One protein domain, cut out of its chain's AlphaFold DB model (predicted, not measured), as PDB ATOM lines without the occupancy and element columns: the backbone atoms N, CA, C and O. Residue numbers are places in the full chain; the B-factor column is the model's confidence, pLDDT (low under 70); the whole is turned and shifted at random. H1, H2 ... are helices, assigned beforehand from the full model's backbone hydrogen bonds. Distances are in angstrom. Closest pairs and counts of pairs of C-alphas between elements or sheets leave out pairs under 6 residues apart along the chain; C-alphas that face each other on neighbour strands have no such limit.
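What this domain is: This is residues 44 to 168 of the 171 residues of the protein "Sortase" of Helicobacter pylori (UniProt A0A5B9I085). The model is a rod-shaped bundle of four helices running up and down, each against the one before it: the long, kinked H1 runs nearly the whole length, H2 and H3 pack on parts of it, and the short H4 packs on H2 and H3, away from H1. The printed part has 125 residues with four named helices, H1, H2, H3 and H4 in chain order, and no named strand, an all helix domain. It is loose, with a radius of gyration of the C-alphas of 17.6 A and spans of 64 by 26 by 24 A.

How they stand to each other: Start at H1, residues 44 to 86, which has a kink of 29 degrees near residue 72. With its residues 66 to 83 alone it touches H2, residues 96 to 117, opposite ways at a shallow tilt of 18 degrees; the closest C-alphas, of Ala 80 and Leu 102, are 5.7 A apart. With residues 58 to 72 alone H1 touches H3, residues 129 to 146, the same way at 30 degrees, a shallow tilt; look at the closest C-alphas, Phe 69 and Thr 142, 5.8 A apart. H2 and H3, a helical hairpin, only just touch, with 3 pairs of C-alphas within 8 A; H2 does so with Phe 115 alone, and its C-alpha is 6.4 A from that of Ala 134, the closest pair. H4, residues 152 to 167, touches H2, the closest C-alphas being Thr 111 and Gln 159 at 4.6 A. It touches H3 too, at Lys 130 and Leu 165, whose C-alphas, the closest, are 6.1 A apart; H1 and H4 are apart. Every O i to N i+4 pair is within hydrogen-bond range in H2 and H3, against 38 of 39 in H1 and 10 of 12 in H4.

Where its parts are: Find C-alpha 44 at (29.307, 24.712, 120.985); from there H1 runs 61.8 A to C-alpha 86. H2 measures 31.4 A, H3 25.7 A and H4 22.4 A, ending at C-alpha 167, (24.981, 28.345, 90.046).

The domain as a whole: The C-alphas farthest apart, of Lys 44 and Arg 93, are 64.3 A apart. The printed part has no cut; the link H2 to H3 is long, H1 to H2 short and H3 to H4 tight. Look for low confidence at residue 168, under 70.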
ATOM      1  N   LYS A  44      29.114  24.309 122.389       86.06
ATOM      2  CA  LYS A  44      29.307  24.712 120.985       86.06
ATOM      3  C   LYS A  44      30.176  23.710 120.225       86.06
ATOM      4  O   LYS A  44      29.857  23.399 119.082       86.06
ATOM      5  N   ALA A  45      31.242  23.210 120.849       88.50
ATOM      6  CA  ALA A  45      32.115  22.205 120.253       88.50
ATOM      7  C   ALA A  45      31.373  20.886 119.990       88.50
ATOM      8  O   ALA A  45      31.511  20.338 118.901       88.50
ATOM      9  N   ASP A  46      30.530  20.429 120.919       91.12
ATOM     10  CA  ASP A  46      29.710  19.223 120.737       91.12
ATOM     11  C   ASP A  46      28.788  19.350 119.512       91.12
ATOM     12  O   ASP A  46      28.762  18.470 118.652       91.12
ATOM     13  N   VAL A  47      28.114  20.497 119.357       90.38
ATOM     14  CA  VAL A  47      27.273  20.772 118.177       90.38
ATOM     15  C   VAL A  47      28.091  20.759 116.880       90.38
ATOM     16  O   VAL A  47      27.633  20.222 115.869       90.38
ATOM     17  N   MET A  48      29.304  21.322 116.886       89.44
ATOM     18  CA  MET A  48      30.194  21.293 115.717       89.44
ATOM     19  C   MET A  48      30.636  19.865 115.373       89.44
ATOM     20  O   MET A  48      30.674  19.498 114.198       89.44
ATOM     21  N   VAL A  49      30.935  19.036 116.378       92.38
ATOM     22  CA  VAL A  49      31.286  17.622 116.175       92.38
ATOM     23  C   VAL A  49      30.145  16.880 115.479       92.38
ATOM     24  O   VAL A  49      30.393  16.186 114.490       92.38
ATOM     25  N   ASP A  50      28.903  17.069 115.923       92.19
ATOM     26  CA  ASP A  50      27.732  16.444 115.298       92.19
ATOM     27  C   ASP A  50      27.548  16.882 113.835       92.19
ATOM     28  O   ASP A  50      27.271  16.058 112.954       92.19
ATOM     29  N   GLN A  51      27.766  18.168 113.539       91.31
ATOM     30  CA  GLN A  51      27.714  18.697 112.173       91.31
ATOM     31  C   GLN A  51      28.778  18.062 111.271       91.31
ATOM     32  O   GLN A  51      28.455  17.575 110.182       91.31
ATOM     33  N   PHE A  52      30.030  17.985 111.729       93.12
ATOM     34  CA  PHE A  52      31.102  17.358 110.956       93.12
ATOM     35  C   PHE A  52      30.895  15.858 110.765       93.12
ATOM     36  O   PHE A  52      31.232  15.322 109.707       93.12
ATOM     37  N   GLN A  53      30.296  15.167 111.737       95.62
ATOM     38  CA  GLN A  53      29.905  13.771 111.554       95.62
ATOM     39  C   GLN A  53      28.868  13.612 110.435       95.62
ATOM     40  O   GLN A  53      28.958  12.659 109.657       95.62
ATOM     41  N   ALA A  54      27.903  14.527 110.318       94.88
ATOM     42  CA  ALA A  54      26.931  14.513 109.225       94.88
ATOM     43  C   ALA A  54      27.592  14.780 107.860       94.88
ATOM     44  O   ALA A  54      27.323  14.053 106.900       94.88
ATOM     45  N   VAL A  55      28.502  15.758 107.784       96.06
ATOM     46  CA  VAL A  55      29.286  16.054 106.570       96.06
ATOM     47  C   VAL A  55      30.125  14.845 106.154       96.06
ATOM     48  O   VAL A  55      30.076  14.435 104.996       96.06
ATOM     49  N   ARG A  56      30.824  14.208 107.101       96.94
ATOM     50  CA  ARG A  56      31.607  12.990 106.847       96.94
ATOM     51  C   ARG A  56      30.744  11.872 106.266       96.94
ATOM     52  O   ARG A  56      31.110  11.286 105.253       96.94
ATOM     53  N   LYS A  57      29.579  11.602 106.869       97.69
ATOM     54  CA  LYS A  57      28.640  10.591 106.357       97.69
ATOM     55  C   LYS A  57      28.198  10.908 104.926       97.69
ATOM     56  O   LYS A  57      28.082   9.991 104.120       97.69
ATOM     57  N   MET A  58      27.967  12.181 104.599       97.69
ATOM     58  CA  MET A  58      27.624  12.575 103.233       97.69
ATOM     59  C   MET A  58      28.792  12.365 102.262       97.69
ATOM     60  O   MET A  58      28.586  11.807 101.188       97.69
ATOM     61  N   ALA A  59      30.017  12.730 102.646       97.69
ATOM     62  CA  ALA A  59      31.209  12.501 101.829       97.69
ATOM     63  C   ALA A  59      31.440  11.005 101.540       97.69
ATOM     64  O   ALA A  59      31.761  10.631 100.409       97.69
ATOM     65  N   ASP A  60      31.190  10.134 102.522       98.44
ATOM     66  CA  ASP A  60      31.242   8.681 102.330       98.44
ATOM     67  C   ASP A  60      30.192   8.207 101.304       98.44
ATOM     68  O   ASP A  60      30.470   7.334 100.477       98.44
ATOM     69  N   LEU A  61      28.985   8.787 101.321       98.38
ATOM     70  CA  LEU A  61      27.935   8.476 100.344       98.38
ATOM     71  C   LEU A  61      28.289   8.968  98.937       98.38
ATOM     72  O   LEU A  61      28.101   8.213  97.985       98.38
ATOM     73  N   PHE A  62      28.833  10.180  98.812       98.25
ATOM     74  CA  PHE A  62      29.332  10.717  97.543       98.25
ATOM     75  C   PHE A  62      30.419   9.813  96.966       98.25
ATOM     76  O   PHE A  62      30.316   9.384  95.823       98.25
ATOM     77  N   THR A  63      31.406   9.436  97.780       98.25
ATOM     78  CA  THR A  63      32.512   8.559  97.362       98.25
ATOM     79  C   THR A  63      31.999   7.222  96.825       98.25
ATOM     80  O   THR A  63      32.408   6.768  95.754       98.25
ATOM     81  N   ARG A  64      31.051   6.597  97.537       98.12
ATOM     82  CA  ARG A  64      30.415   5.350  97.081       98.12
ATOM     83  C   ARG A  64      29.652   5.545  95.774       98.12
ATOM     84  O   ARG A  64      29.715   4.671  94.914       98.12
ATOM     85  N   GLN A  65      28.946   6.664  95.627       98.12
ATOM     86  CA  GLN A  65      28.174   6.943  94.421       98.12
ATOM     87  C   GLN A  65      29.080   7.184  93.210       98.12
ATOM     88  O   GLN A  65      28.838   6.601  92.157       98.12
ATOM     89  N   ILE A  66      30.155   7.959  93.379       97.75
ATOM     90  CA  ILE A  66      31.173   8.198  92.346       97.75
ATOM     91  C   ILE A  66      31.782   6.871  91.899       97.75
ATOM     92  O   ILE A  66      31.854   6.612  90.707       97.75
ATOM     93  N   THR A  67      32.140   5.997  92.842       97.31
ATOM     94  CA  THR A  67      32.733   4.685  92.527       97.31
ATOM     95  C   THR A  67      31.797   3.821  91.674       97.31
ATOM     96  O   THR A  67      32.233   3.187  90.717       97.31
ATOM     97  N   LYS A  68      30.497   3.789  92.003       96.56
ATOM     98  CA  LYS A  68      29.506   3.046  91.209       96.56
ATOM     99  C   LYS A  68      29.345   3.633  89.812       96.56
ATOM    100  O   LYS A  68      29.328   2.895  88.832       96.56
ATOM    101  N   PHE A  69      29.226   4.954  89.735       96.56
ATOM    102  CA  PHE A  69      29.065   5.651  88.471       96.56
ATOM    103  C   PHE A  69      30.287   5.475  87.563       96.56
ATOM    104  O   PHE A  69      30.117   5.213  86.378       96.56
ATOM    105  N   ASP A  70      31.500   5.568  88.115       95.25
ATOM    106  CA  ASP A  70      32.764   5.401  87.391       95.25
ATOM    107  C   ASP A  70      32.839   4.043  86.685       95.25
ATOM    108  O   ASP A  70      33.143   3.977  85.496       95.25
ATOM    109  N   ALA A  71      32.442   2.964  87.366       95.12
ATOM    110  CA  ALA A  71      32.399   1.633  86.767       95.12
ATOM    111  C   ALA A  71      31.461   1.554  85.544       95.12
ATOM    112  O   ALA A  71      31.811   0.943  84.533       95.12
ATOM    113  N   LEU A  72      30.285   2.193  85.611       95.44
ATOM    114  CA  LEU A  72      29.331   2.238  84.494       95.44
ATOM    115  C   LEU A  72      29.832   3.142  83.360       95.44
ATOM    116  O   LEU A  72      29.789   2.766  82.186       95.44
ATOM    117  N   PHE A  73      30.348   4.321  83.711       95.94
ATOM    118  CA  PHE A  73      30.908   5.275  82.760       95.94
ATOM    119  C   PHE A  73      32.097   4.685  82.000       95.94
ATOM    120  O   PHE A  73      32.208   4.885  80.791       95.94
ATOM    121  N   PHE A  74      32.946   3.905  82.671       95.88
ATOM    122  CA  PHE A  74      34.089   3.248  82.053       95.88
ATOM    123  C   PHE A  74      33.679   2.358  80.872       95.88
ATOM    124  O   PHE A  74      34.319   2.414  79.821       95.88
ATOM    125  N   SER A  75      32.581   1.604  80.994       93.31
ATOM    126  CA  SER A  75      32.052   0.795  79.887       93.31
ATOM    127  C   SER A  75      31.625   1.664  78.700       93.31
ATOM    128  O   SER A  75      32.040   1.413  77.569       93.31
ATOM    129  N   LEU A  76      30.857   2.731  78.951       95.00
ATOM    130  CA  LEU A  76      30.419   3.666  77.904       95.00
ATOM    131  C   LEU A  76      31.613   4.326  77.200       95.00
ATOM    132  O   LEU A  76      31.643   4.434  75.972       95.00
ATOM    133  N   ALA A  77      32.623   4.728  77.973       96.31
ATOM    134  CA  ALA A  77      33.841   5.336  77.462       96.31
ATOM    135  C   ALA A  77      34.634   4.369  76.571       96.31
ATOM    136  O   ALA A  77      35.122   4.773  75.514       96.31
ATOM    137  N   GLN A  78      34.739   3.093  76.951       97.38
ATOM    138  CA  GLN A  78      35.392   2.081  76.121       97.38
ATOM    139  C   GLN A  78      34.682   1.892  74.783       97.38
ATOM    140  O   GLN A  78      35.345   1.912  73.740       97.38
ATOM    141  N   ASP A  79      33.353   1.783  74.795       95.25
ATOM    142  CA  ASP A  79      32.574   1.632  73.569       95.25
ATOM    143  C   ASP A  79      32.714   2.869  72.671       95.25
ATOM    144  O   ASP A  79      32.887   2.751  71.455       95.25
ATOM    145  N   ALA A  80      32.688   4.070  73.258       96.38
ATOM    146  CA  ALA A  80      32.910   5.317  72.535       96.38
ATOM    147  C   ALA A  80      34.303   5.355  71.883       96.38
ATOM    148  O   ALA A  80      34.428   5.669  70.697       96.38
ATOM    149  N   ILE A  81      35.353   4.986  72.622       97.06
ATOM    150  CA  ILE A  81      36.731   4.922  72.111       97.06
ATOM    151  C   ILE A  81      36.856   3.883  70.992       97.06
ATOM    152  O   ILE A  81      37.547   4.131  70.000       97.06
ATOM    153  N   ALA A  82      36.197   2.730  71.115       97.56
ATOM    154  CA  ALA A  82      36.187   1.705  70.076       97.56
ATOM    155  C   ALA A  82      35.552   2.230  68.778       97.56
ATOM    156  O   ALA A  82      36.136   2.069  67.703       97.56
ATOM    157  N   THR A  83      34.418   2.932  68.878       96.81
ATOM    158  CA  THR A  83      33.768   3.604  67.742       96.81
ATOM    159  C   THR A  83      34.685   4.640  67.093       96.81
ATOM    160  O   THR A  83      34.828   4.646  65.870       96.81
ATOM    161  N   MET A  84      35.368   5.471  67.888       96.31
ATOM    162  CA  MET A  84      36.324   6.445  67.351       96.31
ATOM    163  C   MET A  84      37.464   5.756  66.591       96.31
ATOM    164  O   MET A  84      37.792   6.138  65.469       96.31
ATOM    165  N   LYS A  85      38.043   4.696  67.166       97.38
ATOM    166  CA  LYS A  85      39.143   3.943  66.546       97.38
ATOM    167  C   LYS A  85      38.729   3.244  65.252       97.38
ATOM    168  O   LYS A  85      39.500   3.266  64.296       97.38
ATOM    169  N   LYS A  86      37.523   2.665  65.201       97.06
ATOM    170  CA  LYS A  86      36.961   1.985  64.017       97.06
ATOM    171  C   LYS A  86      36.988   2.867  62.766       97.06
ATOM    172  O   LYS A  86      37.222   2.369  61.670       97.06
ATOM    173  N   HIS A  87      36.765   4.164  62.939       96.19
ATOM    174  CA  HIS A  87      36.714   5.147  61.857       96.19
ATOM    175  C   HIS A  87      37.971   6.024  61.790       96.19
ATOM    176  O   HIS A  87      37.941   7.081  61.168       96.19
ATOM    177  N   HIS A  88      39.073   5.617  62.432       96.19
ATOM    178  CA  HIS A  88      40.317   6.394  62.509       96.19
ATOM    179  C   HIS A  88      40.109   7.843  62.982       96.19
ATOM    180  O   HIS A  88      40.786   8.753  62.513       96.19
ATOM    181  N   TYR A  89      39.178   8.046  63.916       93.25
ATOM    182  CA  TYR A  89      38.793   9.349  64.465       93.25
ATOM    183  C   TYR A  89      38.165  10.325  63.443       93.25
ATOM    184  O   TYR A  89      37.976  11.498  63.757       93.25
ATOM    185  N   ASP A  90      37.791   9.857  62.246       96.06
ATOM    186  CA  ASP A  90      37.085  10.650  61.235       96.06
ATOM    187  C   ASP A  90      35.576  10.697  61.532       96.06
ATOM    188  O   ASP A  90      34.814   9.784  61.200       96.06
ATOM    189  N   THR A  91      35.135  11.792  62.155       91.38
ATOM    190  CA  THR A  91      33.744  11.994  62.598       91.38
ATOM    191  C   THR A  91      32.736  12.097  61.454       91.38
ATOM    192  O   THR A  91      31.541  11.871  61.670       91.38
ATOM    193  N   SER A  92      33.185  12.392  60.226       94.56
ATOM    194  CA  SER A  92      32.306  12.476  59.052       94.56
ATOM    195  C   SER A  92      31.707  11.120  58.667       94.56
ATOM    196  O   SER A  92      30.646  11.062  58.044       94.56
ATOM    197  N   ARG A  93      32.353  10.025  59.088       94.94
ATOM    198  CA  ARG A  93      31.962   8.643  58.779       94.94
ATOM    199  C   ARG A  93      30.983   8.042  59.779       94.94
ATOM    200  O   ARG A  93      30.516   6.923  59.571       94.94
ATOM    201  N   TYR A  94      30.681   8.757  60.862       96.25
ATOM    202  CA  TYR A  94      29.849   8.221  61.933       96.25
ATOM    203  C   TYR A  94      28.389   8.202  61.495       96.25
ATOM    204  O   TYR A  94      27.838   9.219  61.055       96.25
ATOM    205  N   ASN A  95      27.740   7.056  61.666       96.12
ATOM    206  CA  ASN A  95      26.291   6.979  61.509       96.12
ATOM    207  C   ASN A  95      25.576   7.610  62.722       96.12
ATOM    208  O   ASN A  95      26.203   7.953  63.724       96.12
ATOM    209  N   GLN A  96      24.252   7.767  62.640       95.94
ATOM    210  CA  GLN A  96      23.489   8.413  63.711       95.94
ATOM    211  C   GLN A  96      23.622   7.678  65.051       95.94
ATOM    212  O   GLN A  96      23.888   8.315  66.060       95.94
ATOM    213  N   LYS A  97      23.564   6.341  65.054       94.50
ATOM    214  CA  LYS A  97      23.711   5.533  66.272       94.50
ATOM    215  C   LYS A  97      25.070   5.745  66.952       94.50
ATOM    216  O   LYS A  97      25.140   5.843  68.172       94.50
ATOM    217  N   GLU A  98      26.145   5.817  66.172       96.00
ATOM    218  CA  GLU A  98      27.500   6.085  66.672       96.00
ATOM    219  C   GLU A  98      27.611   7.504  67.259       96.00
ATOM    220  O   GLU A  98      28.242   7.694  68.299       96.00
ATOM    221  N   LYS A  99      26.949   8.495  66.644       95.38
ATOM    222  CA  LYS A  99      26.855   9.862  67.185       95.38
ATOM    223  C   LYS A  99      26.045   9.912  68.479       95.38
ATOM    224  O   LYS A  99      26.488  10.543  69.435       95.38
ATOM    225  N   ASP A 100      24.909   9.222  68.532       93.94
ATOM    226  CA  ASP A 100      24.046   9.167  69.716       93.94
ATOM    227  C   ASP A 100      24.786   8.531  70.897       93.94
ATOM    228  O   ASP A 100      24.771   9.062  72.004       93.94
ATOM    229  N   GLN A 101      25.511   7.437  70.648       94.38
ATOM    230  CA  GLN A 101      26.353   6.782  71.647       94.38
ATOM    231  C   GLN A 101      27.428   7.730  72.208       94.38
ATOM    232  O   GLN A 101      27.647   7.782  73.422       94.38
ATOM    233  N   LEU A 102      28.097   8.496  71.340       95.38
ATOM    234  CA  LEU A 102      29.075   9.498  71.766       95.38
ATOM    235  C   LEU A 102      28.423  10.601  72.597       95.38
ATOM    236  O   LEU A 102      28.972  10.987  73.625       95.38
ATOM    237  N   CYS A 103      27.246  11.070  72.186       95.00
ATOM    238  CA  CYS A 103      26.502  12.094  72.905       95.00
ATOM    239  C   CYS A 103      26.107  11.616  74.307       95.00
ATOM    240  O   CYS A 103      26.415  12.290  75.284       95.00
ATOM    241  N   VAL A 104      25.560  10.400  74.426       95.44
ATOM    242  CA  VAL A 104      25.277   9.757  75.719       95.44
ATOM    243  C   VAL A 104      26.528   9.702  76.592       95.44
ATOM    244  O   VAL A 104      26.469  10.055  77.768       95.44
ATOM    245  N   THR A 105      27.665   9.280  76.032       96.56
ATOM    246  CA  THR A 105      28.923   9.153  76.784       96.56
ATOM    247  C   THR A 105      29.392  10.512  77.305       96.56
ATOM    248  O   THR A 105      29.726  10.640  78.482       96.56
ATOM    249  N   VAL A 106      29.366  11.543  76.457       96.25
ATOM    250  CA  VAL A 106      29.758  12.908  76.834       96.25
ATOM    251  C   VAL A 106      28.798  13.491  77.868       96.25
ATOM    252  O   VAL A 106      29.254  13.980  78.893       96.25
ATOM    253  N   SER A 107      27.482  13.397  77.670       96.00
ATOM    254  CA  SER A 107      26.495  13.890  78.643       96.00
ATOM    255  C   SER A 107      26.595  13.164  79.986       96.00
ATOM    256  O   SER A 107      26.447  13.778  81.041       96.00
ATOM    257  N   THR A 108      26.919  11.869  79.975       96.44
ATOM    258  CA  THR A 108      27.189  11.103  81.200       96.44
ATOM    259  C   THR A 108      28.417  11.659  81.927       96.44
ATOM    260  O   THR A 108      28.350  11.911  83.129       96.44
ATOM    261  N   LEU A 109      29.509  11.938  81.210       96.75
ATOM    262  CA  LEU A 109      30.694  12.580  81.788       96.75
ATOM    263  C   LEU A 109      30.378  13.970  82.362       96.75
ATOM    264  O   LEU A 109      30.802  14.285  83.471       96.75
ATOM    265  N   MET A 110      29.611  14.784  81.636       96.50
ATOM    266  CA  MET A 110      29.216  16.118  82.099       96.50
ATOM    267  C   MET A 110      28.350  16.054  83.358       96.50
ATOM    268  O   MET A 110      28.549  16.841  84.277       96.50
ATOM    269  N   THR A 111      27.459  15.064  83.453       96.75
ATOM    270  CA  THR A 111      26.669  14.813  84.669       96.75
ATOM    271  C   THR A 111      27.571  14.515  85.870       96.75
ATOM    272  O   THR A 111      27.347  15.052  86.954       96.75
ATOM    273  N   LEU A 112      28.619  13.700  85.687       96.81
ATOM    274  CA  LEU A 112      29.610  13.451  86.738       96.81
ATOM    275  C   LEU A 112      30.367  14.728  87.116       96.81
ATOM    276  O   LEU A 112      30.544  14.980  88.303       96.81
ATOM    277  N   SER A 113      30.778  15.537  86.134       96.25
ATOM    278  CA  SER A 113      31.451  16.819  86.386       96.25
ATOM    279  C   SER A 113      30.590  17.735  87.254       96.25
ATOM    280  O   SER A 113      31.035  18.164  88.314       96.25
ATOM    281  N   ALA A 114      29.328  17.943  86.866       96.75
ATOM    282  CA  ALA A 114      28.390  18.763  87.625       96.75
ATOM    283  C   ALA A 114      28.176  18.214  89.047       96.75
ATOM    284  O   ALA A 114      28.181  18.965  90.017       96.75
ATOM    285  N   PHE A 115      28.059  16.891  89.212       97.50
ATOM    286  CA  PHE A 115      27.932  16.280  90.538       97.50
ATOM    287  C   PHE A 115      29.146  16.548  91.444       97.50
ATOM    288  O   PHE A 115      28.973  16.797  92.637       97.50
ATOM    289  N   LEU A 116      30.364  16.505  90.891       96.31
ATOM    290  CA  LEU A 116      31.606  16.748  91.634       96.31
ATOM    291  C   LEU A 116      31.781  18.212  92.059       96.31
ATOM    292  O   LEU A 116      32.491  18.483  93.025       96.31
ATOM    293  N   GLU A 117      31.139  19.143  91.358       95.88
ATOM    294  CA  GLU A 117      31.193  20.575  91.656       95.88
ATOM    295  C   GLU A 117      30.206  21.006  92.759       95.88
ATOM    296  O   GLU A 117      30.362  22.084  93.341       95.88
ATOM    297  N   VAL A 118      29.222  20.168  93.119       95.38
ATOM    298  CA  VAL A 118      28.273  20.482  94.200       95.38
ATOM    299  C   VAL A 118      28.965  20.448  95.566       95.38
ATOM    300  O   VAL A 118      29.451  19.411  96.024       95.38
ATOM    301  N   SER A 119      28.924  21.574  96.285       94.38
ATOM    302  CA  SER A 119      29.478  21.651  97.640       94.38
ATOM    303  C   SER A 119      28.660  20.845  98.656       94.38
ATOM    304  O   SER A 119      27.452  21.047  98.829       94.38
ATOM    305  N   ILE A 120      29.348  19.981  99.411       95.06
ATOM    306  CA  ILE A 120      28.755  19.212 100.516       95.06
ATOM    307  C   ILE A 120      28.382  20.124 101.699       95.06
ATOM    308  O   ILE A 120      27.418  19.855 102.415       95.06
ATOM    309  N   MET A 121      29.133  21.207 101.901       93.50
ATOM    310  CA  MET A 121      29.034  22.085 103.070       93.50
ATOM    311  C   MET A 121      28.890  23.561 102.680       93.50
ATOM    312  O   MET A 121      29.367  23.976 101.624       93.50
ATOM    313  N   ASP A 122      28.217  24.342 103.521       90.00
ATOM    314  CA  ASP A 122      28.105  25.795 103.371       90.00
ATOM    315  C   ASP A 122      29.291  26.543 104.014       90.00
ATOM    316  O   ASP A 122      30.219  25.946 104.571       90.00
ATOM    317  N   GLU A 123      29.256  27.874 103.945       87.25
ATOM    318  CA  GLU A 123      30.249  28.767 104.556       87.25
ATOM    319  C   GLU A 123      30.342  28.647 106.085       87.25
ATOM    320  O   GLU A 123      31.363  28.994 106.682       87.25
ATOM    321  N   HIS A 124      29.304  28.112 106.727       85.69
ATOM    322  CA  HIS A 124      29.255  27.830 108.159       85.69
ATOM    323  C   HIS A 124      29.620  26.378 108.481       85.69
ATOM    324  O   HIS A 124      29.437  25.930 109.612       85.69
ATOM    325  N   GLN A 125      30.167  25.650 107.503       84.50
ATOM    326  CA  GLN A 125      30.627  24.270 107.622       84.50
ATOM    327  C   GLN A 125      29.514  23.259 107.927       84.50
ATOM    328  O   GLN A 125      29.773  22.146 108.394       84.50
ATOM    329  N   LYS A 126      28.266  23.617 107.620       90.06
ATOM    330  CA  LYS A 126      27.100  22.760 107.807       90.06
ATOM    331  C   LYS A 126      26.764  22.026 106.513       90.06
ATOM    332  O   LYS A 126      26.896  22.565 105.419       90.06
ATOM    333  N   LEU A 127      26.303  20.781 106.647       93.56
ATOM    334  CA  LEU A 127      25.797  19.979 105.532       93.56
ATOM    335  C   LEU A 127      24.653  20.706 104.806       93.56
ATOM    336  O   LEU A 127      23.673  21.101 105.443       93.56
ATOM    337  N   THR A 128      24.751  20.811 103.481       94.50
ATOM    338  CA  THR A 128      23.750  21.498 102.654       94.50
ATOM    339  C   THR A 128      22.624  20.562 102.206       94.50
ATOM    340  O   THR A 128      22.817  19.361 101.995       94.50
ATOM    341  N   GLU A 129      21.424  21.114 101.996       94.69
ATOM    342  CA  GLU A 129      20.343  20.381 101.314       94.69
ATOM    343  C   GLU A 129      20.675  20.141  99.832       94.69
ATOM    344  O   GLU A 129      20.311  19.105  99.276       94.69
ATOM    345  N   LYS A 130      21.452  21.043  99.214       94.88
ATOM    346  CA  LYS A 130      21.961  20.891  97.842       94.88
ATOM    347  C   LYS A 130      22.737  19.580  97.680       94.88
ATOM    348  O   LYS A 130      22.472  18.835  96.743       94.88
ATOM    349  N   ALA A 131      23.596  19.233  98.641       96.56
ATOM    350  CA  ALA A 131      24.346  17.977  98.632       96.56
ATOM    351  C   ALA A 131      23.442  16.734  98.672       96.56
ATOM    352  O   ALA A 131      23.697  15.748  97.980       96.56
ATOM    353  N   LYS A 132      22.355  16.774  99.455       97.31
ATOM    354  CA  LYS A 132      21.373  15.677  99.505       97.31
ATOM    355  C   LYS A 132      20.650  15.522  98.170       97.31
ATOM    356  O   LYS A 132      20.531  14.402  97.679       97.31
ATOM    357  N   ASN A 133      20.211  16.630  97.576       97.44
ATOM    358  CA  ASN A 133      19.528  16.628  96.283       97.44
ATOM    359  C   ASN A 133      20.446  16.131  95.163       97.44
ATOM    360  O   ASN A 133      20.040  15.278  94.378       97.44
ATOM    361  N   ALA A 134      21.701  16.585  95.141       97.94
ATOM    362  CA  ALA A 134      22.698  16.105  94.193       97.94
ATOM    363  C   ALA A 134      22.904  14.589  94.307       97.94
ATOM    364  O   ALA A 134      22.936  13.892  93.295       97.94
ATOM    365  N   LEU A 135      22.979  14.053  95.531       98.38
ATOM    366  CA  LEU A 135      23.117  12.612  95.742       98.38
ATOM    367  C   LEU A 135      21.914  11.824  95.203       98.38
ATOM    368  O   LEU A 135      22.103  10.737  94.662       98.38
ATOM    369  N   ILE A 136      20.695  12.349  95.347       98.19
ATOM    370  CA  ILE A 136      19.478  11.727  94.799       98.19
ATOM    371  C   ILE A 136      19.529  11.731  93.269       98.19
ATOM    372  O   ILE A 136      19.420  10.670  92.662       98.19
ATOM    373  N   LEU A 137      19.800  12.886  92.654       98.00
ATOM    374  CA  LEU A 137      19.915  13.010  91.197       98.00
ATOM    375  C   LEU A 137      20.961  12.046  90.625       98.00
ATOM    376  O   LEU A 137      20.724  11.391  89.609       98.00
ATOM    377  N   MET A 138      22.106  11.926  91.296       97.81
ATOM    378  CA  MET A 138      23.185  11.049  90.858       97.81
ATOM    379  C   MET A 138      22.848   9.565  91.038       97.81
ATOM    380  O   MET A 138      23.264   8.740  90.221       97.81
ATOM    381  N   ARG A 139      22.075   9.205  92.070       98.00
ATOM    382  CA  ARG A 139      21.532   7.846  92.228       98.00
ATOM    383  C   ARG A 139      20.571   7.507  91.105       98.00
ATOM    384  O   ARG A 139      20.812   6.525  90.420       98.00
ATOM    385  N   ASP A 140      19.597   8.369  90.834       97.31
ATOM    386  CA  ASP A 140      18.629   8.153  89.754       97.31
ATOM    387  C   ASP A 140      19.321   8.028  88.389       97.31
ATOM    388  O   ASP A 140      18.964   7.188  87.560       97.31
ATOM    389  N   GLN A 141      20.353   8.845  88.154       96.50
ATOM    390  CA  GLN A 141      21.192   8.735  86.966       96.50
ATOM    391  C   GLN A 141      21.904   7.376  86.913       96.50
ATOM    392  O   GLN A 141      21.826   6.696  85.892       96.50
ATOM    393  N   THR A 142      22.572   6.974  87.995       96.81
ATOM    394  CA  THR A 142      23.313   5.703  88.074       96.81
ATOM    395  C   THR A 142      22.383   4.509  87.871       96.81
ATOM    396  O   THR A 142      22.690   3.639  87.063       96.81
ATOM    397  N   ASP A 143      21.217   4.508  88.514       97.19
ATOM    398  CA  ASP A 143      20.220   3.446  88.401       97.19
ATOM    399  C   ASP A 143      19.668   3.361  86.968       97.19
ATOM    400  O   ASP A 143      19.449   2.269  86.440       97.19
ATOM    401  N   SER A 144      19.476   4.500  86.288       95.94
ATOM    402  CA  SER A 144      19.056   4.497  84.879       95.94
ATOM    403  C   SER A 144      20.119   3.899  83.950       95.94
ATOM    404  O   SER A 144      19.768   3.155  83.033       95.94
ATOM    405  N   LEU A 145      21.403   4.176  84.215       95.25
ATOM    406  CA  LEU A 145      22.533   3.607  83.478       95.25
ATOM    407  C   LEU A 145      22.663   2.102  83.733       95.25
ATOM    408  O   LEU A 145      22.777   1.335  82.782       95.25
ATOM    409  N   GLU A 146      22.591   1.679  84.998       95.50
ATOM    410  CA  GLU A 146      22.708   0.277  85.416       95.50
ATOM    411  C   GLU A 146      21.618  -0.600  84.790       95.50
ATOM    412  O   GLU A 146      21.896  -1.694  84.300       95.50
ATOM    413  N   ASN A 147      20.384  -0.096  84.729       94.94
ATOM    414  CA  ASN A 147      19.257  -0.822  84.146       94.94
ATOM    415  C   ASN A 147      19.173  -0.711  82.612       94.94
ATOM    416  O   ASN A 147      18.258  -1.275  82.010       94.94
ATOM    417  N   GLY A 148      20.061   0.058  81.970       91.94
ATOM    418  CA  GLY A 148      19.988   0.354  80.534       91.94
ATOM    419  C   GLY A 148      18.746   1.156  80.118       91.94
ATOM    420  O   GLY A 148      18.440   1.244  78.932       91.94
ATOM    421  N   ASN A 149      18.022   1.740  81.078       93.25
ATOM    422  CA  ASN A 149      16.798   2.511  80.861       93.25
ATOM    423  C   ASN A 149      17.088   4.015  80.930       93.25
ATOM    424  O   ASN A 149      16.523   4.748  81.746       93.25
ATOM    425  N   TYR A 150      18.020   4.467  80.098       91.50
ATOM    426  CA  TYR A 150      18.411   5.866  79.998       91.50
ATOM    427  C   TYR A 150      18.139   6.406  78.593       91.50
ATOM    428  O   TYR A 150      18.183   5.689  77.595       91.50
ATOM    429  N   SER A 151      17.886   7.707  78.518       93.50
ATOM    430  CA  SER A 151      17.781   8.461  77.272       93.50
ATOM    431  C   SER A 151      18.660   9.697  77.366       93.50
ATOM    432  O   SER A 151      18.921  10.185  78.466       93.50
ATOM    433  N   LEU A 152      19.100  10.224  76.224       93.94
ATOM    434  CA  LEU A 152      19.911  11.440  76.197       93.94
ATOM    435  C   LEU A 152      19.212  12.601  76.924       93.94
ATOM    436  O   LEU A 152      19.836  13.268  77.746       93.94
ATOM    437  N   ASP A 153      17.906  12.763  76.706       95.19
ATOM    438  CA  ASP A 153      17.094  13.783  77.375       95.19
ATOM    439  C   ASP A 153      17.037  13.579  78.893       95.19
ATOM    440  O   ASP A 153      17.126  14.539  79.654       95.19
ATOM    441  N   GLY A 154      16.922  12.329  79.357       95.75
ATOM    442  CA  GLY A 154      16.905  12.013  80.786       95.75
ATOM    443  C   GLY A 154      18.241  12.309  81.471       95.75
ATOM    444  O   GLY A 154      18.260  12.821  82.592       95.75
ATOM    445  N   ILE A 155      19.355  12.029  80.784       96.12
ATOM    446  CA  ILE A 155      20.703  12.377  81.250       96.12
ATOM    447  C   ILE A 155      20.859  13.899  81.298       96.12
ATOM    448  O   ILE A 155      21.212  14.442  82.342       96.12
ATOM    449  N   GLY A 156      20.520  14.589  80.205       95.19
ATOM    450  CA  GLY A 156      20.598  16.047  80.115       95.19
ATOM    451  C   GLY A 156      19.728  16.759  81.154       95.19
ATOM    452  O   GLY A 156      20.170  17.727  81.765       95.19
ATOM    453  N   PHE A 157      18.526  16.245  81.434       96.62
ATOM    454  CA  PHE A 157      17.657  16.781  82.482       96.62
ATOM    455  C   PHE A 157      18.327  16.738  83.861       96.62
ATOM    456  O   PHE A 157      18.300  17.728  84.589       96.62
ATOM    457  N   ARG A 158      18.937  15.606  84.234       96.38
ATOM    458  CA  ARG A 158      19.612  15.475  85.535       96.38
ATOM    459  C   ARG A 158      20.913  16.269  85.595       96.38
ATOM    460  O   ARG A 158      21.197  16.830  86.646       96.38
ATOM    461  N   GLN A 159      21.648  16.361  84.487       96.19
ATOM    462  CA  GLN A 159      22.812  17.240  84.368       96.19
ATOM    463  C   GLN A 159      22.432  18.695  84.671       96.19
ATOM    464  O   GLN A 159      22.993  19.280  85.589       96.19
ATOM    465  N   ALA A 160      21.424  19.241  83.983       95.94
ATOM    466  CA  ALA A 160      20.977  20.618  84.198       95.94
ATOM    467  C   ALA A 160      20.537  20.860  85.653       95.94
ATOM    468  O   ALA A 160      20.865  21.876  86.254       95.94
ATOM    469  N   ARG A 161      19.859  19.883  86.270       96.56
ATOM    470  CA  ARG A 161      19.468  19.964  87.687       96.56
ATOM    471  C   ARG A 161      20.653  19.974  88.647       96.56
ATOM    472  O   ARG A 161      20.520  20.535  89.727       96.56
ATOM    473  N   LEU A 162      21.762  19.321  88.305       96.31
ATOM    474  CA  LEU A 162      22.993  19.400  89.090       96.31
ATOM    475  C   LEU A 162      23.667  20.760  88.902       96.31
ATOM    476  O   LEU A 162      24.089  21.349  89.889       96.31
ATOM    477  N   GLU A 163      23.705  21.272  87.673       95.06
ATOM    478  CA  GLU A 163      24.246  22.599  87.350       95.06
ATOM    479  C   GLU A 163      23.491  23.717  88.092       95.06
ATOM    480  O   GLU A 163      24.115  24.560  88.736       95.06
ATOM    481  N   ASP A 164      22.157  23.639  88.158       94.88
ATOM    482  CA  ASP A 164      21.314  24.558  88.941       94.88
ATOM    483  C   ASP A 164      21.702  24.606  90.438       94.88
ATOM    484  O   ASP A 164      21.515  25.623  91.110       94.88
ATOM    485  N   LEU A 165      22.233  23.509  90.999       93.81
ATOM    486  CA  LEU A 165      22.670  23.464  92.401       93.81
ATOM    487  C   LEU A 165      24.011  24.179  92.622       93.81
ATOM    488  O   LEU A 165      24.302  24.562  93.759       93.81
ATOM    489  N   ILE A 166      24.814  24.351  91.569       89.25
ATOM    490  CA  ILE A 166      26.122  25.019  91.597       89.25
ATOM    491  C   ILE A 166      25.946  26.534  91.449       89.25
ATOM    492  O   ILE A 166      26.548  27.303  92.202       89.25
ATOM    493  N   ASP A 167      25.104  26.952  90.499       72.75
ATOM    494  CA  ASP A 167      24.981  28.345  90.046       72.75
ATOM    495  C   ASP A 167      24.257  29.278  91.016       72.75
ATOM    496  O   ASP A 167      24.302  30.502  90.865       72.75
ATOM    497  N   ASP A 168      23.638  28.735  92.059       60.69
ATOM    498  CA  ASP A 168      23.003  29.515  93.113       60.69
ATOM    499  C   ASP A 168      24.062  30.112  94.068       60.69
ATOM    500  O   ASP A 168      24.233  29.707  95.222       60.69
TER     501      ASP A 168